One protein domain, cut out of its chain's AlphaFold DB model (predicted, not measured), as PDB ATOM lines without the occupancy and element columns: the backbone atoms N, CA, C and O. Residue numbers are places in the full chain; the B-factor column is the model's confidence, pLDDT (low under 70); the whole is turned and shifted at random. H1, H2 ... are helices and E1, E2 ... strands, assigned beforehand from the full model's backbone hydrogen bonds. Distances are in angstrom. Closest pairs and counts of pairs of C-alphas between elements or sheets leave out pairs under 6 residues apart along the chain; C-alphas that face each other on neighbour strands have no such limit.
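Overview. This is residues 640 to 772 of the 820 residues of the protein "DNA helicase" of Bacillus cellulosilyticus (strain ATCC 21833 / DSM 2522 / FERM P-1141 / JCM 9156 / N-4) (UniProt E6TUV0). A twisted sheet of seven strands curls round one long helix, H1, with H2 on the same face, over E2 and E3. On the opposite face lie H4, crossing over E4, and the short H3, beside the strands. The printed part has 133 residues with four named helices and seven named strands, in the order E1 H1 E2 E3 H2 E4 E5 H3 E6 E7 H4; the class is mixed, helices and strands. The sheet is branched at E4 and mixed, with E1 and E6 parallel and its other neighbour pairs antiparallel. The whole is compact, with a radius of gyration of the C-alphas of 13.8 A, and rounded, spanning 37 by 31 by 28 A.

Along the chain. Find C-alpha 640 at (75.869, 68.508, 127.472); from there E1, residues 640 to 647, runs 22.2 A. The sheet's other strands are E2, residues 669 to 679, 23.5 A; E3, residues 686 to 693, 20.9 A; E4, residues 719 to 728, 25.5 A; E5, residues 731 to 733; E6, residues 745 to 751, 20.1 A; and E7, residues 754 to 760, 19.4 A. E2 bends by 96 degrees at residue 672 and E4 by 67 degrees at residue 724. H1, residues 652 to 666, runs 21.3 A from C-alpha 652 at (92.651, 75.855, 112.367). H2 is residues 699 to 709, H3 residues 735 to 739, and H4 residues 763 to 772, ending at C-alpha 772 at (65.851, 79.865, 119.293).

Arrangement. Start at E4: E1 and E5 lie on one side of it, E2 on the other side. Look for N 643 and O 722 at 2.8 A between E1 and E4, N 675 and O 723 at 2.9 A between E2 and E4, and N 728 and O 731 at 2.8 A in the hairpin E4 and E5. E3 forms a hairpin with E2, with N 674 and O 691 at 2.8 A. E6 lies on the other side of E1 from E4, with N 646 and O 748 at 2.8 A between E1 and E6, and E6 and E7 form a hairpin, with N 747 and O 758 at 2.8 A. H1 touches H2 at a steep tilt of 45 degrees, opposite ways; their closest C-alphas, of Pro 652 and Ala 703, are 5.0 A apart. H2 has a height over the sheet of 9.3 A, H4 of 9.7 A. H1 and H4 are apart. In H1, H2, H3 and H4 every O i to N i+4 pair is within hydrogen-bond range.

Size, cuts and confidence. The two C-alphas farthest apart, of Glu 712 and Gly 740, are 39.5 A apart. The printed part has no cut, and no link is long. The mean pLDDT of the printed part is 73.4; 49 residues are under 70, among them residues 671 to 697 and 710 to 718.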
ATOM      1  N   GLU A 640      75.829  67.290 128.274       74.50
ATOM      2  CA  GLU A 640      75.869  68.508 127.472       74.50
ATOM      3  C   GLU A 640      76.746  69.579 128.134       74.50
ATOM      4  O   GLU A 640      76.416  70.113 129.200       74.50
ATOM      5  N   CYS A 641      77.827  69.946 127.456       82.69
ATOM      6  CA  CYS A 641      78.733  71.018 127.840       82.69
ATOM      7  C   CYS A 641      78.654  72.156 126.819       82.69
ATOM      8  O   CYS A 641      78.794  71.934 125.614       82.69
ATOM      9  N   TYR A 642      78.508  73.393 127.301       83.94
ATOM     10  CA  TYR A 642      78.708  74.584 126.477       83.94
ATOM     11  C   TYR A 642      80.144  75.081 126.610       83.94
ATOM     12  O   TYR A 642      80.742  75.053 127.683       83.94
ATOM     13  N   MET A 643      80.697  75.586 125.516       86.12
ATOM     14  CA  MET A 643      82.019  76.185 125.467       86.12
ATOM     15  C   MET A 643      81.960  77.512 124.721       86.12
ATOM     16  O   MET A 643      81.672  77.552 123.531       86.12
ATOM     17  N   ASN A 644      82.284  78.604 125.405       86.56
ATOM     18  CA  ASN A 644      82.519  79.886 124.749       86.56
ATOM     19  C   ASN A 644      83.999  80.006 124.390       86.56
ATOM     20  O   ASN A 644      84.840  80.069 125.287       86.56
ATOM     21  N   LEU A 645      84.293  80.085 123.097       83.94
ATOM     22  CA  LEU A 645      85.611  80.325 122.525       83.94
ATOM     23  C   LEU A 645      85.716  81.787 122.089       83.94
ATOM     24  O   LEU A 645      85.120  82.187 121.090       83.94
ATOM     25  N   GLU A 646      86.472  82.588 122.833       85.56
ATOM     26  CA  GLU A 646      86.806  83.953 122.440       85.56
ATOM     27  C   GLU A 646      88.162  83.969 121.720       85.56
ATOM     28  O   GLU A 646      89.179  83.667 122.340       85.56
ATOM     29  N   LEU A 647      88.195  84.292 120.426       80.31
ATOM     30  CA  LEU A 647      89.395  84.210 119.582       80.31
ATOM     31  C   LEU A 647      89.728  85.579 118.975       80.31
ATOM     32  O   LEU A 647      88.841  86.258 118.472       80.31
ATOM     33  N   ASP A 648      91.001  85.984 118.953       75.25
ATOM     34  CA  ASP A 648      91.411  87.178 118.187       75.25
ATOM     35  C   ASP A 648      91.268  86.964 116.668       75.25
ATOM     36  O   ASP A 648      90.892  87.887 115.943       75.25
ATOM     37  N   GLN A 649      91.554  85.743 116.207       75.88
ATOM     38  CA  GLN A 649      91.338  85.252 114.847       75.88
ATOM     39  C   GLN A 649      90.880  83.794 114.913       75.88
ATOM     40  O   GLN A 649      91.417  83.005 115.692       75.88
ATOM     41  N   CYS A 650      89.912  83.414 114.083       77.69
ATOM     42  CA  CYS A 650      89.544  82.012 113.937       77.69
ATOM     43  C   CYS A 650      90.403  81.398 112.828       77.69
ATOM     44  O   CYS A 650      90.248  81.767 111.672       77.69
ATOM     45  N   THR A 651      91.331  80.504 113.178       84.31
ATOM     46  CA  THR A 651      92.104  79.679 112.229       84.31
ATOM     47  C   THR A 651      92.154  78.234 112.738       84.31
ATOM     48  O   THR A 651      91.939  78.025 113.940       84.31
ATOM     49  N   PRO A 652      92.498  77.233 111.900       86.25
ATOM     50  CA  PRO A 652      92.651  75.855 112.367       86.25
ATOM     51  C   PRO A 652      93.626  75.741 113.545       86.25
ATOM     52  O   PRO A 652      93.348  75.031 114.501       86.25
ATOM     53  N   GLN A 653      94.723  76.511 113.546       87.00
ATOM     54  CA  GLN A 653      95.698  76.489 114.643       87.00
ATOM     55  C   GLN A 653      95.115  77.007 115.966       87.00
ATOM     56  O   GLN A 653      95.454  76.492 117.027       87.00
ATOM     57  N   HIS A 654      94.232  78.012 115.925       86.31
ATOM     58  CA  HIS A 654      93.590  78.542 117.131       86.31
ATOM     59  C   HIS A 654      92.556  77.562 117.701       86.31
ATOM     60  O   HIS A 654      92.497  77.371 118.915       86.31
ATOM     61  N   LEU A 655      91.773  76.910 116.836       85.88
ATOM     62  CA  LEU A 655      90.823  75.868 117.242       85.88
ATOM     63  C   LEU A 655      91.552  74.635 117.797       85.88
ATOM     64  O   LEU A 655      91.185  74.113 118.847       85.88
ATOM     65  N   GLU A 656      92.646  74.224 117.157       90.88
ATOM     66  CA  GLU A 656      93.500  73.140 117.641       90.88
ATOM     67  C   GLU A 656      94.125  73.483 119.003       90.88
ATOM     68  O   GLU A 656      94.121  72.659 119.920       90.88
ATOM     69  N   ALA A 657      94.610  74.717 119.183       88.94
ATOM     70  CA  ALA A 657      95.135  75.189 120.462       88.94
ATOM     71  C   ALA A 657      94.075  75.167 121.575       88.94
ATOM     72  O   ALA A 657      94.398  74.832 122.717       88.94
ATOM     73  N   ALA A 658      92.816  75.478 121.252       87.19
ATOM     74  CA  ALA A 658      91.707  75.370 122.194       87.19
ATOM     75  C   ALA A 658      91.481  73.916 122.645       87.19
ATOM     76  O   ALA A 658      91.386  73.657 123.846       87.19
ATOM     77  N   PHE A 659      91.476  72.958 121.713       88.75
ATOM     78  CA  PHE A 659      91.332  71.533 122.035       88.75
ATOM     79  C   PHE A 659      92.503  70.981 122.844       88.75
ATOM     80  O   PHE A 659      92.292  70.348 123.878       88.75
ATOM     81  N   ASN A 660      93.731  71.316 122.457       90.44
ATOM     82  CA  ASN A 660      94.925  70.939 123.210       90.44
ATOM     83  C   ASN A 660      94.919  71.516 124.635       90.44
ATOM     84  O   ASN A 660      95.391  70.876 125.574       90.44
ATOM     85  N   ALA A 661      94.381  72.722 124.831       89.06
ATOM     86  CA  ALA A 661      94.291  73.323 126.157       89.06
ATOM     87  C   ALA A 661      93.282  72.616 127.072       89.06
ATOM     88  O   ALA A 661      93.529  72.524 128.277       89.06
ATOM     89  N   LEU A 662      92.176  72.110 126.521       88.00
ATOM     90  CA  LEU A 662      91.188  71.321 127.264       88.00
ATOM     91  C   LEU A 662      91.785  70.011 127.758       88.00
ATOM     92  O   LEU A 662      91.711  69.710 128.951       88.00
ATOM     93  N   GLU A 663      92.442  69.293 126.854       88.25
ATOM     94  CA  GLU A 663      93.077  68.021 127.172       88.25
ATOM     95  C   GLU A 663      94.181  68.219 128.204       88.25
ATOM     96  O   GLU A 663      94.201  67.554 129.236       88.25
ATOM     97  N   LYS A 664      95.044  69.220 128.005       89.81
ATOM     98  CA  LYS A 664      96.131  69.510 128.939       89.81
ATOM     99  C   LYS A 664      95.639  69.914 130.330       89.81
ATOM    100  O   LYS A 664      96.291  69.580 131.316       89.81
ATOM    101  N   LYS A 665      94.556  70.694 130.425       87.88
ATOM    102  CA  LYS A 665      94.097  71.241 131.711       87.88
ATOM    103  C   LYS A 665      93.210  70.276 132.489       87.88
ATOM    104  O   LYS A 665      93.330  70.221 133.709       87.88
ATOM    105  N   PHE A 666      92.308  69.578 131.808       86.06
ATOM    106  CA  PHE A 666      91.278  68.767 132.457       86.06
ATOM    107  C   PHE A 666      91.373  67.279 132.106       86.06
ATOM    108  O   PHE A 666      90.605  66.492 132.643       86.06
ATOM    109  N   GLY A 667      92.285  66.869 131.218       83.50
ATOM    110  CA  GLY A 667      92.346  65.484 130.739       83.50
ATOM    111  C   GLY A 667      91.116  65.097 129.915       83.50
ATOM    112  O   GLY A 667      90.703  63.937 129.942       83.50
ATOM    113  N   VAL A 668      90.494  66.075 129.244       83.81
ATOM    114  CA  VAL A 668      89.269  65.884 128.461       83.81
ATOM    115  C   VAL A 668      89.427  66.332 127.018       83.81
ATOM    116  O   VAL A 668      90.086  67.324 126.722       83.81
ATOM    117  N   THR A 669      88.723  65.652 126.127       81.38
ATOM    118  CA  THR A 669      88.568  66.037 124.728       81.38
ATOM    119  C   THR A 669      87.115  66.408 124.467       81.38
ATOM    120  O   THR A 669      86.195  65.787 124.997       81.38
ATOM    121  N   PHE A 670      86.892  67.455 123.678       76.44
ATOM    122  CA  PHE A 670      85.549  67.863 123.271       76.44
ATOM    123  C   PHE A 670      85.241  67.208 121.923       76.44
ATOM    124  O   PHE A 670      85.914  67.502 120.932       76.44
ATOM    125  N   LYS A 671      84.298  66.263 121.897       67.25
ATOM    126  CA  LYS A 671      84.029  65.377 120.747       67.25
ATOM    127  C   LYS A 671      82.522  65.178 120.548       67.25
ATOM    128  O   LYS A 671      81.715  65.588 121.383       67.25
ATOM    129  N   GLY A 672      82.144  64.520 119.452       60.25
ATOM    130  CA  GLY A 672      80.750  64.228 119.119       60.25
ATOM    131  C   GLY A 672      80.075  65.356 118.339       60.25
ATOM    132  O   GLY A 672      80.735  66.085 117.597       60.25
ATOM    133  N   TYR A 673      78.753  65.472 118.481       52.94
ATOM    134  CA  TYR A 673      77.955  66.481 117.786       52.94
ATOM    135  C   TYR A 673      78.314  67.875 118.311       52.94
ATOM    136  O   TYR A 673      78.003  68.221 119.452       52.94
ATOM    137  N   PHE A 674      79.014  68.639 117.482       61.31
ATOM    138  CA  PHE A 674      79.481  69.983 117.764       61.31
ATOM    139  C   PHE A 674      78.506  70.976 117.130       61.31
ATOM    140  O   PHE A 674      78.568  71.265 115.934       61.31
ATOM    141  N   GLU A 675      77.581  71.487 117.939       63.53
ATOM    142  CA  GLU A 675      76.690  72.581 117.552       63.53
ATOM    143  C   GLU A 675      77.392  73.896 117.846       63.53
ATOM    144  O   GLU A 675      77.693  74.218 118.997       63.53
ATOM    145  N   MET A 676      77.677  74.670 116.806       66.25
ATOM    146  CA  MET A 676      78.317  75.964 116.948       66.25
ATOM    147  C   MET A 676      77.365  77.077 116.536       66.25
ATOM    148  O   MET A 676      76.966  77.206 115.379       66.25
ATOM    149  N   ASN A 677      77.061  77.926 117.509       64.88
ATOM    150  CA  ASN A 677      76.313  79.152 117.333       64.88
ATOM    151  C   ASN A 677      77.285  80.318 117.173       64.88
ATOM    152  O   ASN A 677      77.909  80.798 118.125       64.88
ATOM    153  N   VAL A 678      77.397  80.806 115.939       62.75
ATOM    154  CA  VAL A 678      78.277  81.928 115.622       62.75
ATOM    155  C   VAL A 678      77.539  83.250 115.849       62.75
ATOM    156  O   VAL A 678      76.891  83.769 114.937       62.75
ATOM    157  N   ARG A 679      77.664  83.843 117.037       58.16
ATOM    158  CA  ARG A 679      76.970  85.098 117.393       58.16
ATOM    159  C   ARG A 679      77.544  86.298 116.639       58.16
ATOM    160  O   ARG A 679      78.756  86.396 116.465       58.16
ATOM    161  N   TYR A 680      76.691  87.167 116.088       50.75
ATOM    162  CA  TYR A 680      77.135  88.388 115.387       50.75
ATOM    163  C   TYR A 680      77.271  89.590 116.341       50.75
ATOM    164  O   TYR A 680      78.147  90.405 116.106       50.75
ATOM    165  N   GLU A 681      76.485  89.654 117.423       47.00
ATOM    166  CA  GLU A 681      76.563  90.588 118.567       47.00
ATOM    167  C   GLU A 681      75.431  90.222 119.559       47.00
ATOM    168  O   GLU A 681      74.794  89.186 119.374       47.00
ATOM    169  N   ARG A 682      75.145  91.017 120.608       40.69
ATOM    170  CA  ARG A 682      74.082  90.768 121.626       40.69
ATOM    171  C   ARG A 682      72.632  90.672 121.085       40.69
ATOM    172  O   ARG A 682      71.698  90.614 121.877       40.69
ATOM    173  N   LEU A 683      72.424  90.652 119.771       40.31
ATOM    174  CA  LEU A 683      71.120  90.496 119.123       40.31
ATOM    175  C   LEU A 683      70.988  89.110 118.473       40.31
ATOM    176  O   LEU A 683      71.985  88.461 118.172       40.31
ATOM    177  N   LEU A 684      69.735  88.694 118.247       40.88
ATOM    178  CA  LEU A 684      69.222  87.402 117.738       40.88
ATOM    179  C   LEU A 684      69.739  86.941 116.347       40.88
ATOM    180  O   LEU A 684      69.059  86.198 115.647       40.88
ATOM    181  N   GLY A 685      70.932  87.357 115.926       46.75
ATOM    182  CA  GLY A 685      71.606  86.898 114.716       46.75
ATOM    183  C   GLY A 685      72.730  85.909 115.030       46.75
ATOM    184  O   GLY A 685      73.694  86.240 115.728       46.75
ATOM    185  N   GLY A 686      72.646  84.711 114.448       53.72
ATOM    186  CA  GLY A 686      73.688  83.687 114.477       53.72
ATOM    187  C   GLY A 686      73.546  82.710 113.312       53.72
ATOM    188  O   GLY A 686      72.454  82.548 112.776       53.72
ATOM    189  N   ARG A 687      74.652  82.088 112.888       56.56
ATOM    190  CA  ARG A 687      74.608  80.926 111.988       56.56
ATOM    191  C   ARG A 687      74.794  79.685 112.846       56.56
ATOM    192  O   ARG A 687      75.751  79.647 113.620       56.56
ATOM    193  N   HIS A 688      73.880  78.733 112.704       62.56
ATOM    194  CA  HIS A 688      73.989  77.421 113.322       62.56
ATOM    195  C   HIS A 688      74.777  76.523 112.376       62.56
ATOM    196  O   HIS A 688      74.412  76.372 111.208       62.56
ATOM    197  N   ILE A 689      75.886  75.989 112.864       63.28
ATOM    198  CA  ILE A 689      76.696  75.011 112.149       63.28
ATOM    199  C   ILE A 689      76.690  73.759 113.004       63.28
ATOM    200  O   ILE A 689      76.873  73.834 114.218       63.28
ATOM    201  N   SER A 690      76.448  72.628 112.363       61.78
ATOM    202  CA  SER A 690      76.478  71.339 113.017       61.78
ATOM    203  C   SER A 690      77.526  70.469 112.353       61.78
ATOM    204  O   SER A 690      77.463  70.244 111.147       61.78
ATOM    205  N   VAL A 691      78.496  70.020 113.142       61.66
ATOM    206  CA  VAL A 691      79.609  69.196 112.672       61.66
ATOM    207  C   VAL A 691      79.797  68.048 113.638       61.66
ATOM    208  O   VAL A 691      79.808  68.245 114.850       61.66
ATOM    209  N   PHE A 692      79.988  66.841 113.123       57.75
ATOM    210  CA  PHE A 692      80.318  65.701 113.964       57.75
ATOM    211  C   PHE A 692      81.834  65.496 114.026       57.75
ATOM    212  O   PHE A 692      82.468  65.177 113.021       57.75
ATOM    213  N   ILE A 693      82.423  65.656 115.214       64.06
ATOM    214  CA  ILE A 693      83.850  65.402 115.434       64.06
ATOM    215  C   ILE A 693      84.028  63.955 115.876       64.06
ATOM    216  O   ILE A 693      83.673  63.587 117.002       64.06
ATOM    217  N   GLN A 694      84.628  63.150 115.003       57.22
ATOM    218  CA  GLN A 694      84.854  61.733 115.259       57.22
ATOM    219  C   GLN A 694      85.782  61.528 116.474       57.22
ATOM    220  O   GLN A 694      86.785  62.239 116.613       57.22
ATOM    221  N   PRO A 695      85.518  60.532 117.342       52.03
ATOM    222  CA  PRO A 695      86.341  60.273 118.528       52.03
ATOM    223  C   PRO A 695      87.815  59.983 118.216       52.03
ATOM    224  O   PRO A 695      88.685  60.292 119.025       52.03
ATOM    225  N   TYR A 696      88.096  59.404 117.046       57.66
ATOM    226  CA  TYR A 696      89.443  59.056 116.591       57.66
ATOM    227  C   TYR A 696      90.172  60.194 115.860       57.66
ATOM    228  O   TYR A 696      91.369  60.068 115.618       57.66
ATOM    229  N   MET A 697      89.485  61.287 115.503       68.56
ATOM    230  CA  MET A 697      90.145  62.437 114.879       68.56
ATOM    231  C   MET A 697      91.123  63.069 115.865       68.56
ATOM    232  O   MET A 697      90.778  63.349 117.017       68.56
ATOM    233  N   SER A 698      92.324  63.370 115.391       82.00
ATOM    234  CA  SER A 698      93.269  64.231 116.094       82.00
ATOM    235  C   SER A 698      92.686  65.636 116.303       82.00
ATOM    236  O   SER A 698      91.735  66.054 115.636       82.00
ATOM    237  N   HIS A 699      93.256  66.404 117.236       85.94
ATOM    238  CA  HIS A 699      92.853  67.800 117.438       85.94
ATOM    239  C   HIS A 699      93.043  68.655 116.180       85.94
ATOM    240  O   HIS A 699      92.195  69.497 115.897       85.94
ATOM    241  N   ALA A 700      94.092  68.388 115.398       86.75
ATOM    242  CA  ALA A 700      94.348  69.062 114.131       86.75
ATOM    243  C   ALA A 700      93.267  68.763 113.078       86.75
ATOM    244  O   ALA A 700      92.784  69.679 112.413       86.75
ATOM    245  N   GLU A 701      92.859  67.497 112.930       80.50
ATOM    246  CA  GLU A 701      91.799  67.097 111.991       80.50
ATOM    247  C   GLU A 701      90.449  67.697 112.385       80.50
ATOM    248  O   GLU A 701      89.776  68.299 111.553       80.50
ATOM    249  N   ALA A 702      90.095  67.614 113.670       80.88
ATOM    250  CA  ALA A 702      88.874  68.211 114.202       80.88
ATOM    251  C   ALA A 702      88.834  69.734 113.989       80.88
ATOM    252  O   ALA A 702      87.807  70.291 113.605       80.88
ATOM    253  N   ALA A 703      89.961  70.413 114.214       86.50
ATOM    254  CA  ALA A 703      90.074  71.854 114.032       86.50
ATOM    255  C   ALA A 703      89.951  72.282 112.565       86.50
ATOM    256  O   ALA A 703      89.333  73.308 112.286       86.50
ATOM    257  N   ARG A 704      90.513  71.507 111.627       85.06
ATOM    258  CA  ARG A 704      90.365  71.759 110.185       85.06
ATOM    259  C   ARG A 704      88.929  71.568 109.724       85.06
ATOM    260  O   ARG A 704      88.399  72.473 109.097       85.06
ATOM    261  N   LEU A 705      88.300  70.459 110.109       80.69
ATOM    262  CA  LEU A 705      86.905  70.174 109.774       80.69
ATOM    263  C   LEU A 705      85.977  71.303 110.247       80.69
ATOM    264  O   LEU A 705      85.180  71.830 109.479       80.69
ATOM    265  N   LEU A 706      86.127  71.739 111.501       76.62
ATOM    266  CA  LEU A 706      85.350  72.864 112.029       76.62
ATOM    267  C   LEU A 706      85.624  74.178 111.299       76.62
ATOM    268  O   LEU A 706      84.715  74.984 111.123       76.62
ATOM    269  N   TYR A 707      86.876  74.413 110.917       82.31
ATOM    270  CA  TYR A 707      87.263  75.611 110.190       82.31
ATOM    271  C   TYR A 707      86.699  75.640 108.763       82.31
ATOM    272  O   TYR A 707      86.282  76.698 108.307       82.31
ATOM    273  N   GLU A 708      86.654  74.506 108.065       80.19
ATOM    274  CA  GLU A 708      86.099  74.406 106.707       80.19
ATOM    275  C   GLU A 708      84.591  74.688 106.680       80.19
ATOM    276  O   GLU A 708      84.096  75.389 105.796       80.19
ATOM    277  N   GLU A 709      83.870  74.234 107.704       73.25
ATOM    278  CA  GLU A 709      82.436  74.495 107.874       73.25
ATOM    279  C   GLU A 709      82.137  75.964 108.250       73.25
ATOM    280  O   GLU A 709      81.054  76.510 107.990       73.25
ATOM    281  N   LEU A 710      83.125  76.663 108.818       69.38
ATOM    282  CA  LEU A 710      83.086  78.097 109.098       69.38
ATOM    283  C   LEU A 710      83.364  78.917 107.818       69.38
ATOM    284  O   LEU A 710      84.484  79.331 107.546       69.38
ATOM    285  N   GLN A 711      82.322  79.222 107.034       60.69
ATOM    286  CA  GLN A 711      82.449  80.058 105.819       60.69
ATOM    287  C   GLN A 711      83.126  81.432 106.056       60.69
ATOM    288  O   GLN A 711      82.933  82.059 107.101       60.69
ATOM    289  N   GLU A 712      83.802  81.975 105.026       55.44
ATOM    290  CA  GLU A 712      84.679  83.169 105.089       55.44
ATOM    291  C   GLU A 712      84.111  84.395 105.835       55.44
ATOM    292  O   GLU A 712      84.844  85.107 106.519       55.44
ATOM    293  N   LYS A 713      82.794  84.640 105.773       51.88
ATOM    294  CA  LYS A 713      82.143  85.793 106.431       51.88
ATOM    295  C   LYS A 713      82.144  85.732 107.969       51.88
ATOM    296  O   LYS A 713      81.841  86.733 108.615       51.88
ATOM    297  N   VAL A 714      82.461  84.580 108.562       54.97
ATOM    298  CA  VAL A 714      82.478  84.342 110.017       54.97
ATOM    299  C   VAL A 714      83.881  84.497 110.630       54.97
ATOM    300  O   VAL A 714      84.003  84.724 111.835       54.97
ATOM    301  N   LEU A 715      84.932  84.461 109.809       54.34
ATOM    302  CA  LEU A 715      86.336  84.398 110.239       54.34
ATOM    303  C   LEU A 715      86.834  85.637 111.010       54.34
ATOM    304  O   LEU A 715      87.793  85.543 111.772       54.34
ATOM    305  N   ASN A 716      86.149  86.778 110.876       52.66
ATOM    306  CA  ASN A 716      86.487  88.030 111.570       52.66
ATOM    307  C   ASN A 716      85.885  88.153 112.984       52.66
ATOM    308  O   ASN A 716      85.970  89.218 113.602       52.66
ATOM    309  N   LYS A 717      85.224  87.111 113.500       59.41
ATOM    310  CA  LYS A 717      84.496  87.183 114.769       59.41
ATOM    311  C   LYS A 717      85.295  86.705 115.965       59.41
ATOM    312  O   LYS A 717      86.055  85.747 115.887       59.41
ATOM    313  N   ARG A 718      85.005  87.342 117.103       64.25
ATOM    314  CA  ARG A 718      85.728  87.125 118.353       64.25
ATOM    315  C   ARG A 718      85.096  86.151 119.327       64.25
ATOM    316  O   ARG A 718      85.774  85.824 120.278       64.25
ATOM    317  N   LEU A 719      83.852  85.703 119.147       72.69
ATOM    318  CA  LEU A 719      83.184  84.804 120.096       72.69
ATOM    319  C   LEU A 719      82.384  83.718 119.369       72.69
ATOM    320  O   LEU A 719      81.448  84.020 118.628       72.69
ATOM    321  N   LEU A 720      82.733  82.463 119.629       77.25
ATOM    322  CA  LEU A 720      82.016  81.272 119.189       77.25
ATOM    323  C   LEU A 720      81.425  80.593 120.425       77.25
ATOM    324  O   LEU A 720      82.125  80.407 121.418       77.25
ATOM    325  N   THR A 721      80.147  80.232 120.381       76.38
ATOM    326  CA  THR A 721      79.542  79.378 121.407       76.38
ATOM    327  C   THR A 721      79.347  78.001 120.809       76.38
ATOM    328  O   THR A 721      78.680  77.856 119.788       76.38
ATOM    329  N   CYS A 722      79.930  77.006 121.450       76.81
ATOM    330  CA  CYS A 722      79.922  75.623 121.024       76.81
ATOM    331  C   CYS A 722      79.174  74.785 122.054       76.81
ATOM    332  O   CYS A 722      79.222  75.073 123.248       76.81
ATOM    333  N   LYS A 723      78.509  73.742 121.592       76.75
ATOM    334  CA  LYS A 723      77.767  72.785 122.396       76.75
ATOM    335  C   LYS A 723      78.126  71.383 121.926       76.75
ATOM    336  O   LYS A 723      78.246  71.146 120.728       76.75
ATOM    337  N   GLY A 724      78.337  70.482 122.874       75.75
ATOM    338  CA  GLY A 724      78.790  69.120 122.614       75.75
ATOM    339  C   GLY A 724      79.112  68.388 123.911       75.75
ATOM    340  O   GLY A 724      78.700  68.826 124.987       75.75
ATOM    341  N   THR A 725      79.851  67.283 123.812       75.19
ATOM    342  CA  THR A 725      80.131  66.409 124.955       75.19
ATOM    343  C   THR A 725      81.628  66.329 125.245       75.19
ATOM    344  O   THR A 725      82.461  66.256 124.338       75.19
ATOM    345  N   LEU A 726      81.974  66.341 126.533       78.06
ATOM    346  CA  LEU A 726      83.337  66.133 127.014       78.06
ATOM    347  C   LEU A 726      83.615  64.647 127.225       78.06
ATOM    348  O   LEU A 726      82.762  63.919 127.727       78.06
ATOM    349  N   PHE A 727      84.831  64.222 126.890       69.62
ATOM    350  CA  PHE A 727      85.300  62.848 127.034       69.62
ATOM    351  C   PHE A 727      86.630  62.795 127.777       69.62
ATOM    352  O   PHE A 727      87.576  63.459 127.366       69.62
ATOM    353  N   SER A 728      86.751  61.942 128.788       71.81
ATOM    354  CA  SER A 728      88.020  61.582 129.427       71.81
ATOM    355  C   SER A 728      88.314  60.114 129.135       71.81
ATOM    356  O   SER A 728      87.458  59.261 129.358       71.81
ATOM    357  N   ASN A 729      89.486  59.805 128.571       65.50
ATOM    358  CA  ASN A 729      89.860  58.443 128.155       65.50
ATOM    359  C   ASN A 729      88.799  57.732 127.283       65.50
ATOM    360  O   ASN A 729      88.609  56.523 127.375       65.50
ATOM    361  N   GLY A 730      88.087  58.487 126.439       52.59
ATOM    362  CA  GLY A 730      87.028  57.953 125.573       52.59
ATOM    363  C   GLY A 730      85.686  57.693 126.266       52.59
ATOM    364  O   GLY A 730      84.776  57.186 125.615       52.59
ATOM    365  N   ILE A 731      85.541  58.069 127.539       52.88
ATOM    366  CA  ILE A 731      84.302  57.968 128.318       52.88
ATOM    367  C   ILE A 731      83.703  59.373 128.474       52.88
ATOM    368  O   ILE A 731      84.445  60.305 128.792       52.88
ATOM    369  N   PRO A 732      82.390  59.559 128.257       63.09
ATOM    370  CA  PRO A 732      81.731  60.840 128.460       63.09
ATOM    371  C   PRO A 732      81.692  61.218 129.934       63.09
ATOM    372  O   PRO A 732      81.490  60.374 130.802       63.09
ATOM    373  N   VAL A 733      81.868  62.501 130.211       65.12
ATOM    374  CA  VAL A 733      82.075  63.010 131.567       65.12
ATOM    375  C   VAL A 733      81.414  64.369 131.723       65.12
ATOM    376  O   VAL A 733      81.429  65.182 130.795       65.12
ATOM    377  N   GLN A 734      80.858  64.648 132.901       76.19
ATOM    378  CA  GLN A 734      80.566  66.028 133.271       76.19
ATOM    379  C   GLN A 734      81.845  66.706 133.770       76.19
ATOM    380  O   GLN A 734      82.678  66.100 134.445       76.19
ATOM    381  N   LEU A 735      82.026  67.988 133.446       81.50
ATOM    382  CA  LEU A 735      83.229  68.706 133.870       81.50
ATOM    383  C   LEU A 735      83.288  68.858 135.397       81.50
ATOM    384  O   LEU A 735      84.377  68.821 135.972       81.50
ATOM    385  N   SER A 736      82.136  68.983 136.059       80.19
ATOM    386  CA  SER A 736      82.016  68.992 137.519       80.19
ATOM    387  C   SER A 736      82.547  67.705 138.157       80.19
ATOM    388  O   SER A 736      83.263  67.772 139.153       80.19
ATOM    389  N   GLU A 737      82.281  66.544 137.553       75.62
ATOM    390  CA  GLU A 737      82.715  65.228 138.046       75.62
ATOM    391  C   GLU A 737      84.241  65.069 138.005       75.62
ATOM    392  O   GLU A 737      84.825  64.433 138.880       75.62
ATOM    393  N   ILE A 738      84.901  65.684 137.019       77.38
ATOM    394  CA  ILE A 738      86.365  65.653 136.881       77.38
ATOM    395  C   ILE A 738      87.038  66.700 137.758       77.38
ATOM    396  O   ILE A 738      88.087  66.453 138.351       77.38
ATOM    397  N   THR A 739      86.469  67.902 137.804       78.75
ATOM    398  CA  THR A 739      87.095  69.042 138.484       78.75
ATOM    399  C   THR A 739      86.741  69.125 139.968       78.75
ATOM    400  O   THR A 739      87.392  69.876 140.693       78.75
ATOM    401  N   GLY A 740      85.724  68.385 140.421       74.88
ATOM    402  CA  GLY A 740      85.154  68.494 141.765       74.88
ATOM    403  C   GLY A 740      84.455  69.833 142.030       74.88
ATOM    404  O   GLY A 740      84.256  70.189 143.188       74.88
ATOM    405  N   GLY A 741      84.149  70.605 140.980       77.69
ATOM    406  CA  GLY A 741      83.537  71.934 141.065       77.69
ATOM    407  C   GLY A 741      82.070  71.963 140.628       77.69
ATOM    408  O   GLY A 741      81.541  70.982 140.121       77.69
ATOM    409  N   ASP A 742      81.427  73.124 140.757       78.62
ATOM    410  CA  ASP A 742      79.978  73.284 140.527       78.62
ATOM    411  C   ASP A 742      79.578  73.533 139.057       78.62
ATOM    412  O   ASP A 742      78.406  73.758 138.750       78.62
ATOM    413  N   PHE A 743      80.540  73.555 138.128       83.25
ATOM    414  CA  PHE A 743      80.326  74.067 136.772       83.25
ATOM    415  C   PHE A 743      80.628  73.044 135.680       83.25
ATOM    416  O   PHE A 743      81.699  72.438 135.660       83.25
ATOM    417  N   ASN A 744      79.702  72.951 134.722       82.44
ATOM    418  CA  ASN A 744      79.776  72.046 133.575       82.44
ATOM    419  C   ASN A 744      80.139  72.716 132.248       82.44
ATOM    420  O   ASN A 744      80.388  72.005 131.281       82.44
ATOM    421  N   ASP A 745      80.207  74.051 132.194       88.25
ATOM    422  CA  ASP A 745      80.508  74.790 130.968       88.25
ATOM    423  C   ASP A 745      81.885  75.466 131.028       88.25
ATOM    424  O   ASP A 745      82.448  75.737 132.096       88.25
ATOM    425  N   ILE A 746      82.430  75.772 129.852       89.12
ATOM    426  CA  ILE A 746      83.794  76.265 129.677       89.12
ATOM    427  C   ILE A 746      83.789  77.658 129.036       89.12
ATOM    428  O   ILE A 746      83.075  77.941 128.077       89.12
ATOM    429  N   SER A 747      84.631  78.554 129.549       88.44
ATOM    430  CA  SER A 747      85.104  79.739 128.830       88.44
ATOM    431  C   SER A 747      86.548  79.527 128.441       88.44
ATOM    432  O   SER A 747      87.368  79.226 129.306       88.44
ATOM    433  N   LEU A 748      86.883  79.783 127.189       88.94
ATOM    434  CA  LEU A 748      88.251  79.754 126.713       88.94
ATOM    435  C   LEU A 748      88.495  81.005 125.871       88.94
ATOM    436  O   LEU A 748      87.704  81.338 124.999       88.94
ATOM    437  N   VAL A 749      89.561  81.733 126.188       88.06
ATOM    438  CA  VAL A 749      89.940  82.983 125.525       88.06
ATOM    439  C   VAL A 749      91.355  82.831 124.979       88.06
ATOM    440  O   VAL A 749      92.277  82.558 125.752       88.06
ATOM    441  N   ILE A 750      91.527  83.033 123.672       85.94
ATOM    442  CA  ILE A 750      92.813  83.041 122.970       85.94
ATOM    443  C   ILE A 750      93.028  84.429 122.366       85.94
ATOM    444  O   ILE A 750      92.363  84.802 121.398       85.94
ATOM    445  N   LYS A 751      93.967  85.190 122.944       82.31
ATOM    446  CA  LYS A 751      94.374  86.513 122.451       82.31
ATOM    447  C   LYS A 751      95.877  86.573 122.206       82.31
ATOM    448  O   LYS A 751      96.663  86.464 123.153       82.31
ATOM    449  N   GLY A 752      96.295  86.728 120.952       76.25
ATOM    450  CA  GLY A 752      97.681  86.504 120.528       76.25
ATOM    451  C   GLY A 752      98.225  85.170 121.067       76.25
ATOM    452  O   GLY A 752      97.602  84.128 120.903       76.25
ATOM    453  N   ASN A 753      99.349  85.205 121.794       71.62
ATOM    454  CA  ASN A 753      99.946  84.013 122.428       71.62
ATOM    455  C   ASN A 753      99.393  83.694 123.833       71.62
ATOM    456  O   ASN A 753      99.917  82.812 124.515       71.62
ATOM    457  N   LYS A 754      98.388  84.432 124.326       78.31
ATOM    458  CA  LYS A 754      97.813  84.221 125.662       78.31
ATOM    459  C   LYS A 754      96.542  83.384 125.562       78.31
ATOM    460  O   LYS A 754      95.558  83.821 124.971       78.31
ATOM    461  N   LEU A 755      96.561  82.217 126.205       86.88
ATOM    462  CA  LEU A 755      95.407  81.336 126.364       86.88
ATOM    463  C   LEU A 755      94.954  81.339 127.826       86.88
ATOM    464  O   LEU A 755      95.761  81.133 128.732       86.88
ATOM    465  N   SER A 756      93.661  81.547 128.056       88.12
ATOM    466  CA  SER A 756      93.045  81.399 129.377       88.12
ATOM    467  C   SER A 756      91.795  80.536 129.288       88.12
ATOM    468  O   SER A 756      91.076  80.575 128.294       88.12
ATOM    469  N   ILE A 757      91.556  79.734 130.322       89.69
ATOM    470  CA  ILE A 757      90.456  78.773 130.364       89.69
ATOM    471  C   ILE A 757      89.866  78.719 131.774       89.69
ATOM    472  O   ILE A 757      90.601  78.572 132.756       89.69
ATOM    473  N   ALA A 758      88.547  78.833 131.878       87.56
ATOM    474  CA  ALA A 758      87.799  78.873 133.131       87.56
ATOM    475  C   ALA A 758      86.526  78.027 133.027       87.56
ATOM    476  O   ALA A 758      85.936  77.934 131.953       87.56
ATOM    477  N   THR A 759      86.094  77.443 134.143       88.69
ATOM    478  CA  THR A 759      84.781  76.802 134.258       88.69
ATOM    479  C   THR A 759      83.755  77.841 134.711       88.69
ATOM    480  O   THR A 759      84.080  78.747 135.481       88.69
ATOM    481  N   LYS A 760      82.535  77.784 134.177       85.12
ATOM    482  CA  LYS A 760      81.449  78.720 134.511       85.12
ATOM    483  C   LYS A 760      80.091  78.097 134.204       85.12
ATOM    484  O   LYS A 760      80.022  77.048 133.580       85.12
ATOM    485  N   HIS A 761      79.013  78.760 134.605       80.44
ATOM    486  CA  HIS A 761      77.661  78.407 134.180       80.44
ATOM    487  C   HIS A 761      77.220  79.326 133.033       80.44
ATOM    488  O   HIS A 761      77.099  80.539 133.225       80.44
ATOM    489  N   LEU A 762      76.976  78.776 131.843       81.00
ATOM    490  CA  LEU A 762      76.563  79.542 130.662       81.00
ATOM    491  C   LEU A 762      75.034  79.634 130.548       81.00
ATOM    492  O   LEU A 762      74.418  79.165 129.589       81.00
ATOM    493  N   SER A 763      74.392  80.237 131.557       72.19
ATOM    494  CA  SER A 763      72.921  80.305 131.649       72.19
ATOM    495  C   SER A 763      72.270  81.070 130.503       72.19
ATOM    496  O   SER A 763      71.182  80.703 130.072       72.19
ATOM    497  N   GLU A 764      72.891  82.150 130.032       68.62
ATOM    498  CA  GLU A 764      72.319  82.993 128.977       68.62
ATOM    499  C   GLU A 764      72.405  82.305 127.609       68.62
ATOM    500  O   GLU A 764      71.471  82.363 126.816       68.62
ATOM    501  N   GLU A 765      73.487  81.576 127.345       72.31
ATOM    502  CA  GLU A 765      73.653  80.731 126.167       72.31
ATOM    503  C   GLU A 765      72.617  79.613 126.135       72.31
ATOM    504  O   GLU A 765      71.912  79.484 125.135       72.31
ATOM    505  N   ARG A 766      72.449  78.894 127.249       70.56
ATOM    506  CA  ARG A 766      71.448  77.827 127.396       70.56
ATOM    507  C   ARG A 766      70.012  78.340 127.223       70.56
ATOM    508  O   ARG A 766      69.212  77.720 126.524       70.56
ATOM    509  N   LYS A 767      69.670  79.491 127.820       66.25
ATOM    510  CA  LYS A 767      68.348  80.129 127.646       66.25
ATOM    511  C   LYS A 767      68.099  80.551 126.201       66.25
ATOM    512  O   LYS A 767      66.983  80.397 125.714       66.25
ATOM    513  N   MET A 768      69.110  81.092 125.523       64.06
ATOM    514  CA  MET A 768      68.977  81.526 124.132       64.06
ATOM    515  C   MET A 768      68.875  80.360 123.153       64.06
ATOM    516  O   MET A 768      68.086  80.459 122.222       64.06
ATOM    517  N   ASP A 769      69.595  79.258 123.377       63.12
ATOM    518  CA  ASP A 769      69.443  78.026 122.585       63.12
ATOM    519  C   ASP A 769      68.011  77.476 122.717       63.12
ATOM    520  O   ASP A 769      67.321  77.225 121.729       63.12
ATOM    521  N   SER A 770      67.497  77.434 123.954       59.00
ATOM    522  CA  SER A 770      66.100  77.085 124.246       59.00
ATOM    523  C   SER A 770      65.096  78.025 123.557       59.00
ATOM    524  O   SER A 770      64.103  77.574 122.986       59.00
ATOM    525  N   PHE A 771      65.370  79.331 123.536       55.97
ATOM    526  CA  PHE A 771      64.518  80.334 122.890       55.97
ATOM    527  C   PHE A 771      64.551  80.261 121.354       55.97
ATOM    528  O   PHE A 771      63.512  80.389 120.710       55.97
ATOM    529  N   GLN A 772      65.718  80.035 120.745       56.56
ATOM    530  CA  GLN A 772      65.851  79.865 119.293       56.56
ATOM    531  C   GLN A 772      65.122  78.615 118.805       56.56
ATOM    532  O   GLN A 772      64.427  78.661 117.791       56.56
TER     533      GLN A 772